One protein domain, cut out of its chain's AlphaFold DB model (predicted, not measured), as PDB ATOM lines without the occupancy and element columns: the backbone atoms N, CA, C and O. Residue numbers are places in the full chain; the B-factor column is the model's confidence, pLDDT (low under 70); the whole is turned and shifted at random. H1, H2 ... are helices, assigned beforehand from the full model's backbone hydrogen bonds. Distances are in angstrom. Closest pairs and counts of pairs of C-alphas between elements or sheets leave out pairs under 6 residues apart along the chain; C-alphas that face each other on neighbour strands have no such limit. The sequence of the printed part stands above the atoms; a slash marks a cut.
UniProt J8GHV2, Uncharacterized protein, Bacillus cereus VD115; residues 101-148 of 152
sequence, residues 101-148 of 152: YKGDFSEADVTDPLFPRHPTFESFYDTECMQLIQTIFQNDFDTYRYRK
ATOM      1  N   TYR A 101      81.729 -11.630  32.220       95.12
ATOM      2  CA  TYR A 101      80.659 -10.643  32.082       95.12
ATOM      3  C   TYR A 101      80.490  -9.856  33.381       95.12
ATOM      4  O   TYR A 101      80.129 -10.421  34.412       95.12
ATOM      5  N   LYS A 102      80.750  -8.547  33.312       95.50
ATOM      6  CA  LYS A 102      80.611  -7.617  34.437       95.50
ATOM      7  C   LYS A 102      79.315  -6.817  34.344       95.50
ATOM      8  O   LYS A 102      78.912  -6.451  33.240       95.50
ATOM      9  N   GLY A 103      78.697  -6.519  35.481       93.56
ATOM     10  CA  GLY A 103      77.429  -5.791  35.552       93.56
ATOM     11  C   GLY A 103      76.742  -5.957  36.904       93.56
ATOM     12  O   GLY A 103      77.370  -6.404  37.856       93.56
ATOM     13  N   ASP A 104      75.462  -5.603  36.963       93.31
ATOM     14  CA  ASP A 104      74.577  -5.941  38.078       93.31
ATOM     15  C   ASP A 104      73.554  -6.960  37.577       93.31
ATOM     16  O   ASP A 104      72.646  -6.627  36.812       93.31
ATOM     17  N   PHE A 105      73.767  -8.224  37.937       95.94
ATOM     18  CA  PHE A 105      72.925  -9.336  37.504       95.94
ATOM     19  C   PHE A 105      72.046  -9.900  38.623       95.94
ATOM     20  O   PHE A 105      71.261 -10.809  38.363       95.94
ATOM     21  N   SER A 106      72.133  -9.353  39.837       93.19
ATOM     22  CA  SER A 106      71.371  -9.831  40.998       93.19
ATOM     23  C   SER A 106      69.851  -9.724  40.784       93.19
ATOM     24  O   SER A 106      69.092 -10.631  41.144       93.19
ATOM     25  N   GLU A 107      69.424  -8.647  40.119       94.62
ATOM     26  CA  GLU A 107      68.032  -8.342  39.762       94.62
ATOM     27  C   GLU A 107      67.686  -8.626  38.294       94.62
ATOM     28  O   GLU A 107      66.541  -8.455  37.875       94.62
ATOM     29  N   ALA A 108      68.663  -9.045  37.489       95.81
ATOM     30  CA  ALA A 108      68.439  -9.315  36.075       95.81
ATOM     31  C   ALA A 108      67.618 -10.602  35.875       95.81
ATOM     32  O   ALA A 108      67.695 -11.538  36.669       95.81
ATOM     33  N   ASP A 109      66.834 -10.646  34.794       95.81
ATOM     34  CA  ASP A 109      65.995 -11.794  34.451       95.81
ATOM     35  C   ASP A 109      66.847 -12.991  34.007       95.81
ATOM     36  O   ASP A 109      67.338 -13.032  32.879       95.81
ATOM     37  N   VAL A 110      66.988 -13.993  34.876       94.00
ATOM     38  CA  VAL A 110      67.753 -15.215  34.579       94.00
ATOM     39  C   VAL A 110      67.037 -16.139  33.591       94.00
ATOM     40  O   VAL A 110      67.619 -17.123  33.131       94.00
ATOM     41  N   THR A 111      65.772 -15.855  33.265       93.12
ATOM     42  CA  THR A 111      64.999 -16.594  32.258       93.12
ATOM     43  C   THR A 111      65.132 -16.004  30.855       93.12
ATOM     44  O   THR A 111      64.728 -16.657  29.889       93.12
ATOM     45  N   ASP A 112      65.744 -14.821  30.721       93.62
ATOM     46  CA  ASP A 112      66.044 -14.210  29.429       93.62
ATOM     47  C   ASP A 112      67.067 -15.078  28.665       93.62
ATOM     48  O   ASP A 112      68.168 -15.327  29.166       93.62
ATOM     49  N   PRO A 113      66.770 -15.533  27.431       90.62
ATOM     50  CA  PRO A 113      67.736 -16.243  26.590       90.62
ATOM     51  C   PRO A 113      69.035 -15.471  26.314       90.62
ATOM     52  O   PRO A 113      70.022 -16.079  25.894       90.62
ATOM     53  N   LEU A 114      69.031 -14.148  26.500       92.94
ATOM     54  CA  LEU A 114      70.188 -13.266  26.365       92.94
ATOM     55  C   LEU A 114      70.965 -13.075  27.675       92.94
ATOM     56  O   LEU A 114      72.016 -12.428  27.650       92.94
ATOM     57  N   PHE A 115      70.494 -13.632  28.796       93.69
ATOM     58  CA  PHE A 115      71.216 -13.586  30.062       93.69
ATOM     59  C   PHE A 115      72.621 -14.196  29.894       93.69
ATOM     60  O   PHE A 115      72.768 -15.278  29.307       93.69
ATOM     61  N   PRO A 116      73.688 -13.528  30.372       93.19
ATOM     62  CA  PRO A 116      75.045 -14.026  30.190       93.19
ATOM     63  C   PRO A 116      75.233 -15.356  30.921       93.19
ATOM     64  O   PRO A 116      74.916 -15.486  32.097       93.19
ATOM     65  N   ARG A 117      75.817 -16.353  30.248       88.00
ATOM     66  CA  ARG A 117      76.033 -17.682  30.852       88.00
ATOM     67  C   ARG A 117      76.980 -17.672  32.053       88.00
ATOM     68  O   ARG A 117      76.809 -18.483  32.956       88.00
ATOM     69  N   HIS A 118      77.994 -16.807  32.026       90.88
ATOM     70  CA  HIS A 118      79.089 -16.803  32.998       90.88
ATOM     71  C   HIS A 118      79.402 -15.363  33.457       90.88
ATOM     72  O   HIS A 118      80.407 -14.779  33.044       90.88
ATOM     73  N   PRO A 119      78.524 -14.731  34.253       94.75
ATOM     74  CA  PRO A 119      78.855 -13.481  34.935       94.75
ATOM     75  C   PRO A 119      80.008 -13.684  35.924       94.75
ATOM     76  O   PRO A 119      80.227 -14.800  36.398       94.75
ATOM     77  N   THR A 120      80.761 -12.622  36.232       94.75
ATOM     78  CA  THR A 120      81.723 -12.687  37.347       94.75
ATOM     79  C   THR A 120      80.974 -12.868  38.662       94.75
ATOM     80  O   THR A 120      79.814 -12.465  38.781       94.75
ATOM     81  N   PHE A 121      81.640 -13.451  39.659       91.69
ATOM     82  CA  PHE A 121      81.050 -13.660  40.981       91.69
ATOM     83  C   PHE A 121      80.525 -12.344  41.577       91.69
ATOM     84  O   PHE A 121      79.362 -12.264  41.966       91.69
ATOM     85  N   GLU A 122      81.336 -11.285  41.540       93.38
ATOM     86  CA  GLU A 122      80.999  -9.966  42.097       93.38
ATOM     87  C   GLU A 122      79.882  -9.256  41.325       93.38
ATOM     88  O   GLU A 122      79.259  -8.337  41.842       93.38
ATOM     89  N   SER A 123      79.647  -9.657  40.074       95.31
ATOM     90  CA  SER A 123      78.592  -9.079  39.237       95.31
ATOM     91  C   SER A 123      77.258  -9.804  39.400       95.31
ATOM     92  O   SER A 123      76.209  -9.252  39.070       95.31
ATOM     93  N   PHE A 124      77.287 -11.060  39.849       95.31
ATOM     94  CA  PHE A 124      76.090 -11.880  40.008       95.31
ATOM     95  C   PHE A 124      75.477 -11.761  41.404       95.31
ATOM     96  O   PHE A 124      74.255 -11.673  41.531       95.31
ATOM     97  N   TYR A 125      76.313 -11.731  42.443       94.44
ATOM     98  CA  TYR A 125      75.860 -11.650  43.827       94.44
ATOM     99  C   TYR A 125      76.051 -10.238  44.381       94.44
ATOM    100  O   TYR A 125      77.177  -9.757  44.494       94.44
ATOM    101  N   ASP A 126      74.954  -9.599  44.786       95.12
ATOM    102  CA  ASP A 126      75.012  -8.427  45.656       95.12
ATOM    103  C   ASP A 126      75.024  -8.847  47.139       95.12
ATOM    104  O   ASP A 126      74.963 -10.032  47.492       95.12
ATOM    105  N   THR A 127      75.117  -7.867  48.038       94.94
ATOM    106  CA  THR A 127      75.137  -8.122  49.486       94.94
ATOM    107  C   THR A 127      73.891  -8.870  49.965       94.94
ATOM    108  O   THR A 127      73.997  -9.735  50.834       94.94
ATOM    109  N   GLU A 128      72.723  -8.565  49.404       96.31
ATOM    110  CA  GLU A 128      71.457  -9.181  49.797       96.31
ATOM    111  C   GLU A 128      71.377 -10.644  49.341       96.31
ATOM    112  O   GLU A 128      71.018 -11.516  50.131       96.31
ATOM    113  N   CYS A 129      71.801 -10.942  48.109       95.88
ATOM    114  CA  CYS A 129      71.943 -12.305  47.604       95.88
ATOM    115  C   CYS A 129      72.844 -13.140  48.519       95.88
ATOM    116  O   CYS A 129      72.474 -14.251  48.900       95.88
ATOM    117  N   MET A 130      74.000 -12.601  48.915       94.69
ATOM    118  CA  MET A 130      74.928 -13.305  49.806       94.69
ATOM    119  C   MET A 130      74.310 -13.585  51.182       94.69
ATOM    120  O   MET A 130      74.457 -14.690  51.704       94.69
ATOM    121  N   GLN A 131      73.576 -12.628  51.754       95.38
ATOM    122  CA  GLN A 131      72.884 -12.808  53.035       95.38
ATOM    123  C   GLN A 131      71.776 -13.864  52.956       95.38
ATOM    124  O   GLN A 131      71.659 -14.706  53.852       95.38
ATOM    125  N   LEU A 132      70.982 -13.851  51.882       95.94
ATOM    126  CA  LEU A 132      69.954 -14.863  51.640       95.94
ATOM    127  C   LEU A 132      70.579 -16.253  51.516       95.94
ATOM    128  O   LEU A 132      70.134 -17.168  52.197       95.94
ATOM    129  N   ILE A 133      71.647 -16.408  50.728       94.44
ATOM    130  CA  ILE A 133      72.364 -17.683  50.570       94.44
ATOM    131  C   ILE A 133      72.874 -18.195  51.917       94.44
ATOM    132  O   ILE A 133      72.601 -19.335  52.283       94.44
ATOM    133  N   GLN A 134      73.560 -17.355  52.691       93.25
ATOM    134  CA  GLN A 134      74.063 -17.746  54.012       93.25
ATOM    135  C   GLN A 134      72.943 -18.191  54.951       93.25
ATOM    136  O   GLN A 134      73.126 -19.123  55.726       93.25
ATOM    137  N   THR A 135      71.781 -17.545  54.866       94.38
ATOM    138  CA  THR A 135      70.624 -17.882  55.698       94.38
ATOM    139  C   THR A 135      69.962 -19.185  55.251       94.38
ATOM    140  O   THR A 135      69.647 -20.031  56.082       94.38
ATOM    141  N   ILE A 136      69.755 -19.358  53.944       94.31
ATOM    142  CA  ILE A 136      69.089 -20.527  53.353       94.31
ATOM    143  C   ILE A 136      69.925 -21.795  53.564       94.31
ATOM    144  O   ILE A 136      69.377 -22.841  53.904       94.31
ATOM    145  N   PHE A 137      71.244 -21.692  53.393       93.69
ATOM    146  CA  PHE A 137      72.186 -22.814  53.414       93.69
ATOM    147  C   PHE A 137      73.020 -22.855  54.703       93.69
ATOM    148  O   PHE A 137      74.142 -23.354  54.722       93.69
ATOM    149  N   GLN A 138      72.495 -22.309  55.801       92.62
ATOM    150  CA  GLN A 138      73.247 -22.107  57.042       92.62
ATOM    151  C   GLN A 138      73.886 -23.397  57.587       92.62
ATOM    152  O   GLN A 138      75.039 -23.353  58.017       92.62
ATOM    153  N   ASN A 139      73.194 -24.545  57.527       92.25
ATOM    154  CA  ASN A 139      73.779 -25.796  58.023       92.25
ATOM    155  C   ASN A 139      74.877 -26.340  57.098       92.25
ATOM    156  O   ASN A 139      75.790 -26.990  57.601       92.25
ATOM    157  N   ASP A 140      74.834 -26.057  55.787       92.31
ATOM    158  CA  ASP A 140      75.941 -26.389  54.877       92.31
ATOM    159  C   ASP A 140      77.195 -25.633  55.309       92.31
ATOM    160  O   ASP A 140      78.251 -26.229  55.514       92.31
ATOM    161  N   PHE A 141      77.072 -24.318  55.519       92.00
ATOM    162  CA  PHE A 141      78.189 -23.491  55.972       92.00
ATOM    163  C   PHE A 141      78.757 -23.966  57.312       92.00
ATOM    164  O   PHE A 141      79.977 -24.069  57.458       92.00
ATOM    165  N   ASP A 142      77.890 -24.279  58.277       91.31
ATOM    166  CA  ASP A 142      78.322 -24.709  59.608       91.31
ATOM    167  C   ASP A 142      78.977 -26.095  59.584       91.31
ATOM    168  O   ASP A 142      80.044 -26.283  60.177       91.31
ATOM    169  N   THR A 143      78.385 -27.055  58.869       91.75
ATOM    170  CA  THR A 143      78.874 -28.442  58.827       91.75
ATOM    171  C   THR A 143      80.157 -28.547  58.017       91.75
ATOM    172  O   THR A 143      81.160 -29.077  58.502       91.75
ATOM    173  N   TYR A 144      80.160 -27.986  56.807       91.44
ATOM    174  CA  TYR A 144      81.319 -27.999  55.915       91.44
ATOM    175  C   TYR A 144      82.372 -26.972  56.310       91.44
ATOM    176  O   TYR A 144      83.402 -26.878  55.657       91.44
ATOM    177  N   ARG A 145      82.147 -26.210  57.389       88.94
ATOM    178  CA  ARG A 145      83.092 -25.234  57.953       88.94
ATOM    179  C   ARG A 145      83.569 -24.200  56.933       88.94
ATOM    180  O   ARG A 145      84.668 -23.651  57.070       88.94
ATOM    181  N   TYR A 146      82.732 -23.898  55.944       85.94
ATOM    182  CA  TYR A 146      82.963 -22.769  55.062       85.94
ATOM    183  C   TYR A 146      82.835 -21.493  55.889       85.94
ATOM    184  O   TYR A 146      81.819 -21.239  56.539       85.94
ATOM    185  N   ARG A 147      83.894 -20.677  55.902       72.69
ATOM    186  CA  ARG A 147      83.840 -19.383  56.583       72.69
ATOM    187  C   ARG A 147      82.743 -18.549  55.926       72.69
ATOM    188  O   ARG A 147      82.721 -18.409  54.708       72.69
ATOM    189  N   LYS A 148      81.863 -17.956  56.741       59.72
ATOM    190  CA  LYS A 148      80.816 -17.032  56.264       59.72
ATOM    191  C   LYS A 148      81.399 -15.802  55.555       59.72
ATOM    192  O   LYS A 148      80.707 -15.127  54.804       59.72
TER     193      LYS A 148
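This is residues 101 to 148 of the 152 residues of an uncharacterized protein of Bacillus cereus VD115 (UniProt J8GHV2). The ten-residue helix H2 makes the middle of a loose rod, with the chain turning a corner into the short helix H3 at one end. At the other end lie the short helix H1 and a wide loop of residues 101 to 120, from which residues 109 to 114 stick out. The printed part has 48 residues, with three named helices in the order H1, H2, H3 and no named strand; it is all helix by its named elements, which hold 20 residues, under half. The whole is loose, with a radius of gyration of the C-alphas of 12.9 A and spans of 37 by 17 by 17 A.

H2, residues 127 to 136, is 14.3 A long from its first C-alpha at (75.137, -8.122, 49.486) to its last at (69.089, -20.527, 53.353). H3, residues 138 to 143, measures 8.7 A and ends with C-alpha 143 at (78.874, -28.442, 58.827). H1, residues 121 to 124, measures 5.4 A and begins with C-alpha 121 at (81.050, -13.660, 40.981).

H2 and H3 are close but not clearly touching; their closest C-alphas, those of Gln 134 and Phe 141, are 7.3 A apart. They run the same way at a steep tilt of 64 degrees. H1 is apart from H2 and from H3. In H2 and H3 every O i to N i+4 pair is within hydrogen-bond range; H1, with 4 residues, is too short for such a pair.

The two C-alphas farthest apart, those of Leu 114 and Thr 143, are 36.9 A apart. The printed part has no cut. The links from H1 to H2 and from H2 to H3 are tight. The mean pLDDT of the printed part is 92.3, and residue 148 is under 70.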